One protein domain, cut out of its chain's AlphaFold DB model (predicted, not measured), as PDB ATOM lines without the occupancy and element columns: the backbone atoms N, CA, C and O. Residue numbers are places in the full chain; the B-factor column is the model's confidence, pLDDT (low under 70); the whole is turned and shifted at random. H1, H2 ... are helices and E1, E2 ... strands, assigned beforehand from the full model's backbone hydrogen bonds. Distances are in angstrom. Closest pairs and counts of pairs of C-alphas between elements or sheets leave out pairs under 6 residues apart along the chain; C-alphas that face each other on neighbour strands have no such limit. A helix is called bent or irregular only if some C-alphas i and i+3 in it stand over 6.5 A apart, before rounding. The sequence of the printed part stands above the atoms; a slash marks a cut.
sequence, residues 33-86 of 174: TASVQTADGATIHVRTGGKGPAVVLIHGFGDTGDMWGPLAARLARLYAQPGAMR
ATOM      1  N   THR A  33      51.225  -3.930 -18.733       91.81
ATOM      2  CA  THR A  33      50.739  -2.551 -18.821       91.81
ATOM      3  C   THR A  33      50.587  -2.133 -20.279       91.81
ATOM      4  O   THR A  33      51.458  -2.409 -21.101       91.81
ATOM      5  N   ALA A  34      49.490  -1.451 -20.592       91.94
ATOM      6  CA  ALA A  34      49.242  -0.836 -21.887       91.94
ATOM      7  C   ALA A  34      48.432   0.458 -21.719       91.94
ATOM      8  O   ALA A  34      47.823   0.692 -20.677       91.94
ATOM      9  N   SER A  35      48.402   1.272 -22.770       93.81
ATOM     10  CA  SER A  35      47.471   2.393 -22.892       93.81
ATOM     11  C   SER A  35      46.503   2.104 -24.030       93.81
ATOM     12  O   SER A  35      46.926   1.708 -25.116       93.81
ATOM     13  N   VAL A  36      45.212   2.291 -23.781       92.25
ATOM     14  CA  VAL A  36      44.141   2.119 -24.764       92.25
ATOM     15  C   VAL A  36      43.592   3.492 -25.116       92.25
ATOM     16  O   VAL A  36      43.233   4.255 -24.224       92.25
ATOM     17  N   GLN A  37      43.535   3.801 -26.409       95.12
ATOM     18  CA  GLN A  37      42.845   4.988 -26.906       95.12
ATOM     19  C   GLN A  37      41.363   4.670 -27.075       95.12
ATOM     20  O   GLN A  37      41.012   3.667 -27.702       95.12
ATOM     21  N   THR A  38      40.500   5.502 -26.510       92.12
ATOM     22  CA  THR A  38      39.053   5.395 -26.686       92.12
ATOM     23  C   THR A  38      38.602   6.166 -27.925       92.12
ATOM     24  O   THR A  38      39.298   7.052 -28.424       92.12
ATOM     25  N   ALA A  39      37.420   5.828 -28.443       92.06
ATOM     26  CA  ALA A  39      36.868   6.466 -29.640       92.06
ATOM     27  C   ALA A  39      36.594   7.973 -29.458       92.06
ATOM     28  O   ALA A  39      36.585   8.715 -30.434       92.06
ATOM     29  N   ASP A  40      36.396   8.420 -28.217       93.81
ATOM     30  CA  ASP A  40      36.195   9.815 -27.813       93.81
ATOM     31  C   ASP A  40      37.501  10.538 -27.418       93.81
ATOM     32  O   ASP A  40      37.461  11.683 -26.974       93.81
ATOM     33  N   GLY A  41      38.666   9.911 -27.625       92.56
ATOM     34  CA  GLY A  41      39.980  10.548 -27.484       92.56
ATOM     35  C   GLY A  41      40.597  10.493 -26.084       92.56
ATOM     36  O   GLY A  41      41.652  11.091 -25.865       92.56
ATOM     37  N   ALA A  42      39.992   9.773 -25.138       92.44
ATOM     38  CA  ALA A  42      40.609   9.513 -23.843       92.44
ATOM     39  C   ALA A  42      41.689   8.424 -23.958       92.44
ATOM     40  O   ALA A  42      41.565   7.441 -24.689       92.44
ATOM     41  N   THR A  43      42.764   8.574 -23.186       93.12
ATOM     42  CA  THR A  43      43.779   7.530 -23.018       93.12
ATOM     43  C   THR A  43      43.563   6.835 -21.680       93.12
ATOM     44  O   THR A  43      43.680   7.461 -20.629       93.12
ATOM     45  N   ILE A  44      43.279   5.533 -21.706       90.12
ATOM     46  CA  ILE A  44      43.085   4.717 -20.503       90.12
ATOM     47  C   ILE A  44      44.322   3.852 -20.274       90.12
ATOM     48  O   ILE A  44      44.680   3.025 -21.114       90.12
ATOM     49  N   HIS A  45      44.953   4.000 -19.112       90.81
ATOM     50  CA  HIS A  45      46.014   3.098 -18.672       90.81
ATOM     51  C   HIS A  45      45.412   1.804 -18.123       90.81
ATOM     52  O   HIS A  45      44.632   1.822 -17.173       90.81
ATOM     53  N   VAL A  46      45.797   0.670 -18.703       92.06
ATOM     54  CA  VAL A  46      45.284  -0.652 -18.334       92.06
ATOM     55  C   VAL A  46      46.418  -1.598 -17.974       92.06
ATOM     56  O   VAL A  46      47.528  -1.517 -18.502       92.06
ATOM     57  N   ARG A  47      46.123  -2.541 -17.081       92.19
ATOM     58  CA  ARG A  47      47.003  -3.654 -16.722       92.19
ATOM     59  C   ARG A  47      46.220  -4.947 -16.890       92.19
ATOM     60  O   ARG A  47      45.123  -5.075 -16.358       92.19
ATOM     61  N   THR A  48      46.753  -5.882 -17.669       92.75
ATOM     62  CA  THR A  48      46.047  -7.109 -18.077       92.75
ATOM     63  C   THR A  48      46.818  -8.355 -17.667       92.75
ATOM     64  O   THR A  48      48.037  -8.410 -17.806       92.75
ATOM     65  N   GLY A  49      46.116  -9.369 -17.168       91.00
ATOM     66  CA  GLY A  49      46.706 -10.633 -16.731       91.00
ATOM     67  C   GLY A  49      45.640 -11.713 -16.547       91.00
ATOM     68  O   GLY A  49      44.448 -11.418 -16.502       91.00
ATOM     69  N   GLY A  50      46.068 -12.973 -16.451       89.50
ATOM     70  CA  GLY A  50      45.166 -14.127 -16.366       89.50
ATOM     71  C   GLY A  50      44.783 -14.724 -17.726       89.50
ATOM     72  O   GLY A  50      45.426 -14.462 -18.742       89.50
ATOM     73  N   LYS A  51      43.771 -15.600 -17.725       88.31
ATOM     74  CA  LYS A  51      43.242 -16.305 -18.907       88.31
ATOM     75  C   LYS A  51      41.723 -16.461 -18.771       88.31
ATOM     76  O   LYS A  51      41.238 -16.624 -17.657       88.31
ATOM     77  N   GLY A  52      40.998 -16.485 -19.891       86.75
ATOM     78  CA  GLY A  52      39.536 -16.629 -19.919       86.75
ATOM     79  C   GLY A  52      38.808 -15.320 -20.257       86.75
ATOM     80  O   GLY A  52      39.438 -14.402 -20.784       86.75
ATOM     81  N   PRO A  53      37.487 -15.236 -20.004       84.88
ATOM     82  CA  PRO A  53      36.708 -14.022 -20.241       84.88
ATOM     83  C   PRO A  53      37.257 -12.824 -19.456       84.88
ATOM     84  O   PRO A  53      37.631 -12.961 -18.292       84.88
ATOM     85  N   ALA A  54      37.295 -11.650 -20.089       86.56
ATOM     86  CA  ALA A  54      37.833 -10.444 -19.468       86.56
ATOM     87  C   ALA A  54      36.884  -9.875 -18.396       86.56
ATOM     88  O   ALA A  54      35.675  -9.793 -18.609       86.56
ATOM     89  N   VAL A  55      37.458  -9.428 -17.276       86.81
ATOM     90  CA  VAL A  55      36.800  -8.598 -16.253       86.81
ATOM     91  C   VAL A  55      37.572  -7.296 -16.149       86.81
ATOM     92  O   VAL A  55      38.795  -7.314 -15.996       86.81
ATOM     93  N   VAL A  56      36.865  -6.171 -16.211       89.31
ATOM     94  CA  VAL A  56      37.455  -4.854 -15.966       89.31
ATOM     95  C   VAL A  56      37.274  -4.522 -14.490       89.31
ATOM     96  O   VAL A  56      36.149  -4.435 -14.004       89.31
ATOM     97  N   LEU A  57      38.387  -4.356 -13.776       88.25
ATOM     98  CA  LEU A  57      38.391  -3.897 -12.391       88.25
ATOM     99  C   LEU A  57      38.558  -2.379 -12.382       88.25
ATOM    100  O   LEU A  57      39.589  -1.862 -12.812       88.25
ATOM    101  N   ILE A  58      37.528  -1.677 -11.918       86.88
ATOM    102  CA  ILE A  58      37.508  -0.216 -11.823       86.88
ATOM    103  C   ILE A  58      37.727   0.147 -10.357       86.88
ATOM    104  O   ILE A  58      37.014  -0.340  -9.482       86.88
ATOM    105  N   HIS A  59      38.740   0.963 -10.090       82.00
ATOM    106  CA  HIS A  59      39.006   1.501  -8.760       82.00
ATOM    107  C   HIS A  59      38.106   2.711  -8.457       82.00
ATOM    108  O   HIS A  59      37.569   3.345  -9.367       82.00
ATOM    109  N   GLY A  60      37.931   3.025  -7.171       78.25
ATOM    110  CA  GLY A  60      37.136   4.171  -6.720       78.25
ATOM    111  C   GLY A  60      37.820   5.527  -6.942       78.25
ATOM    112  O   GLY A  60      38.968   5.611  -7.384       78.25
ATOM    113  N   PHE A  61      37.097   6.605  -6.620       70.62
ATOM    114  CA  PHE A  61      37.615   7.975  -6.668       70.62
ATOM    115  C   PHE A  61      38.760   8.172  -5.664       70.62
ATOM    116  O   PHE A  61      38.628   7.807  -4.500       70.62
ATOM    117  N   GLY A  62      39.855   8.790  -6.115       73.81
ATOM    118  CA  GLY A  62      41.045   9.047  -5.296       73.81
ATOM    119  C   GLY A  62      42.039   7.884  -5.222       73.81
ATOM    120  O   GLY A  62      43.088   8.050  -4.611       73.81
ATOM    121  N   ASP A  63      41.735   6.753  -5.862       77.44
ATOM    122  CA  ASP A  63      42.602   5.575  -5.901       77.44
ATOM    123  C   ASP A  63      43.175   5.335  -7.313       77.44
ATOM    124  O   ASP A  63      42.791   6.000  -8.283       77.44
ATOM    125  N   THR A  64      44.095   4.381  -7.446       84.94
ATOM    126  CA  THR A  64      44.684   3.949  -8.720       84.94
ATOM    127  C   THR A  64      44.497   2.449  -8.923       84.94
ATOM    128  O   THR A  64      44.133   1.705  -8.016       84.94
ATOM    129  N   GLY A  65      44.791   1.945 -10.123       82.56
ATOM    130  CA  GLY A  65      44.738   0.503 -10.372       82.56
ATOM    131  C   GLY A  65      45.709  -0.330  -9.513       82.56
ATOM    132  O   GLY A  65      45.620  -1.556  -9.546       82.56
ATOM    133  N   ASP A  66      46.654   0.280  -8.790       86.94
ATOM    134  CA  ASP A  66      47.599  -0.425  -7.912       86.94
ATOM    135  C   ASP A  66      46.927  -0.987  -6.655       86.94
ATOM    136  O   ASP A  66      47.361  -2.030  -6.165       86.94
ATOM    137  N   MET A  67      45.773  -0.445  -6.242       85.75
ATOM    138  CA  MET A  67      44.971  -1.005  -5.144       85.75
ATOM    139  C   MET A  67      44.632  -2.490  -5.346       85.75
ATOM    140  O   MET A  67      44.449  -3.250  -4.395       85.75
ATOM    141  N   TRP A  68      44.552  -2.929  -6.606       88.44
ATOM    142  CA  TRP A  68      44.223  -4.304  -6.958       88.44
ATOM    143  C   TRP A  68      45.406  -5.259  -6.825       88.44
ATOM    144  O   TRP A  68      45.180  -6.469  -6.829       88.44
ATOM    145  N   GLY A  69      46.640  -4.765  -6.691       89.88
ATOM    146  CA  GLY A  69      47.865  -5.568  -6.632       89.88
ATOM    147  C   GLY A  69      47.775  -6.794  -5.709       89.88
ATOM    148  O   GLY A  69      48.042  -7.907  -6.176       89.88
ATOM    149  N   PRO A  70      47.302  -6.664  -4.451       89.25
ATOM    150  CA  PRO A  70      47.211  -7.793  -3.523       89.25
ATOM    151  C   PRO A  70      46.170  -8.845  -3.940       89.25
ATOM    152  O   PRO A  70      46.281 -10.015  -3.571       89.25
ATOM    153  N   LEU A  71      45.150  -8.453  -4.709       89.69
ATOM    154  CA  LEU A  71      44.030  -9.317  -5.096       89.69
ATOM    155  C   LEU A  71      44.141  -9.844  -6.531       89.69
ATOM    156  O   LEU A  71      43.593 -10.907  -6.826       89.69
ATOM    157  N   ALA A  72      44.865  -9.160  -7.416       90.56
ATOM    158  CA  ALA A  72      44.838  -9.382  -8.859       90.56
ATOM    159  C   ALA A  72      45.159 -10.832  -9.257       90.56
ATOM    160  O   ALA A  72      44.410 -11.445 -10.019       90.56
ATOM    161  N   ALA A  73      46.215 -11.432  -8.693       89.56
ATOM    162  CA  ALA A  73      46.578 -12.823  -8.988       89.56
ATOM    163  C   ALA A  73      45.519 -13.820  -8.487       89.56
ATOM    164  O   ALA A  73      45.209 -14.808  -9.161       89.56
ATOM    165  N   ARG A  74      44.939 -13.561  -7.309       91.00
ATOM    166  CA  ARG A  74      43.900 -14.421  -6.735       91.00
ATOM    167  C   ARG A  74      42.614 -14.341  -7.550       91.00
ATOM    168  O   ARG A  74      42.062 -15.390  -7.876       91.00
ATOM    169  N   LEU A  75      42.178 -13.137  -7.910       90.88
ATOM    170  CA  LEU A  75      40.999 -12.918  -8.746       90.88
ATOM    171  C   LEU A  75      41.187 -13.553 -10.128       90.88
ATOM    172  O   LEU A  75      40.332 -14.329 -10.548       90.88
ATOM    173  N   ALA A  76      42.337 -13.341 -10.779       90.56
ATOM    174  CA  ALA A  76      42.647 -13.958 -12.071       90.56
ATOM    175  C   ALA A  76      42.558 -15.493 -12.023       90.56
ATOM    176  O   ALA A  76      42.013 -16.112 -12.934       90.56
ATOM    177  N   ARG A  77      43.043 -16.123 -10.946       90.88
ATOM    178  CA  ARG A  77      42.955 -17.580 -10.765       90.88
ATOM    179  C   ARG A  77      41.524 -18.067 -10.525       90.88
ATOM    180  O   ARG A  77      41.158 -19.118 -11.054       90.88
ATOM    181  N   LEU A  78      40.751 -17.356  -9.701       91.75
ATOM    182  CA  LEU A  78      39.386 -17.747  -9.332       91.75
ATOM    183  C   LEU A  78      38.420 -17.597 -10.509       91.75
ATOM    184  O   LEU A  78      37.683 -18.531 -10.808       91.75
ATOM    185  N   TYR A  79      38.468 -16.469 -11.217       91.50
ATOM    186  CA  TYR A  79      37.581 -16.217 -12.354       91.50
ATOM    187  C   TYR A  79      37.911 -17.068 -13.584       91.50
ATOM    188  O   TYR A  79      37.009 -17.398 -14.350       91.50
ATOM    189  N   ALA A  80      39.168 -17.490 -13.753       90.81
ATOM    190  CA  ALA A  80      39.561 -18.389 -14.838       90.81
ATOM    191  C   ALA A  80      39.022 -19.826 -14.691       90.81
ATOM    192  O   ALA A  80      39.137 -20.612 -15.633       90.81
ATOM    193  N   GLN A  81      38.462 -20.204 -13.533       92.62
ATOM    194  CA  GLN A  81      37.897 -21.543 -13.357       92.62
ATOM    195  C   GLN A  81      36.653 -21.736 -14.246       92.62
ATOM    196  O   GLN A  81      35.860 -20.800 -14.408       92.62
ATOM    197  N   PRO A  82      36.425 -22.945 -14.798       93.19
ATOM    198  CA  PRO A  82      35.234 -23.235 -15.588       93.19
ATOM    199  C   PRO A  82      33.946 -22.841 -14.852       93.19
ATOM    200  O   PRO A  82      33.690 -23.279 -13.734       93.19
ATOM    201  N   GLY A  83      33.137 -21.986 -15.476       91.06
ATOM    202  CA  GLY A  83      31.858 -21.529 -14.926       91.06
ATOM    203  C   GLY A  83      31.935 -20.453 -13.835       91.06
ATOM    204  O   GLY A  83      30.890 -19.884 -13.526       91.06
ATOM    205  N   ALA A  84      33.116 -20.107 -13.305       91.94
ATOM    206  CA  ALA A  84      33.246 -19.110 -12.237       91.94
ATOM    207  C   ALA A  84      32.744 -17.728 -12.670       91.94
ATOM    208  O   ALA A  84      31.919 -17.137 -11.984       91.94
ATOM    209  N   MET A  85      33.134 -17.271 -13.863       90.38
ATOM    210  CA  MET A  85      32.599 -16.040 -14.458       90.38
ATOM    211  C   MET A  85      31.069 -16.045 -14.540       90.38
ATOM    212  O   MET A  85      30.418 -15.096 -14.115       90.38
ATOM    213  N   ARG A  86      30.467 -17.134 -15.032       89.56
ATOM    214  CA  ARG A  86      29.005 -17.234 -15.109       89.56
ATOM    215  C   ARG A  86      28.379 -17.145 -13.720       89.56
ATOM    216  O   ARG A  86      27.418 -16.410 -13.550       89.56
TER     217      ARG A  86
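This is residues 33 to 86 of the 174 residues of an uncharacterized protein of Massilia sp. GEM5 (UniProt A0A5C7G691). Look for a hairpin of two strands, E1 and E2, joined to one helix, H1, by a long loop, residues 49 to 64, that runs on past E2 and folds back near Pro 53. The printed part has 54 residues, in the order E1, E2, H1, mixed in class, with 26 in named elements. It is loose, with a radius of gyration of the C-alphas of 12.8 A and spans of 36 by 24 by 18 A.

E1, residues 33 to 37, and E2, residues 43 to 48, form an antiparallel hairpin at 144 degrees; find N 34 and O 46 2.9 A apart, within hydrogen-bond range. H1, residues 65 to 79, is apart from E1; its closest C-alphas to E2 are those of Gly 65 and Arg 47, 7.9 A. In H1, 6 of 11 O i to N i+4 pairs are within hydrogen-bond range.

Find C-alpha 33 at (50.739, -2.551, -18.821); E1 runs 13.6 A, E2 15.6 A. H1 runs 18.3 A to C-alpha 79 at (37.581, -16.217, -12.354); it is irregular, C-alphas 70 and 73 being 7.5 A apart.

The C-alphas farthest apart, Gly 41 and Pro 82, are 36.1 A apart. The printed part has no cut; the link E2 to H1 is long, and no printed residue is under 70 in pLDDT.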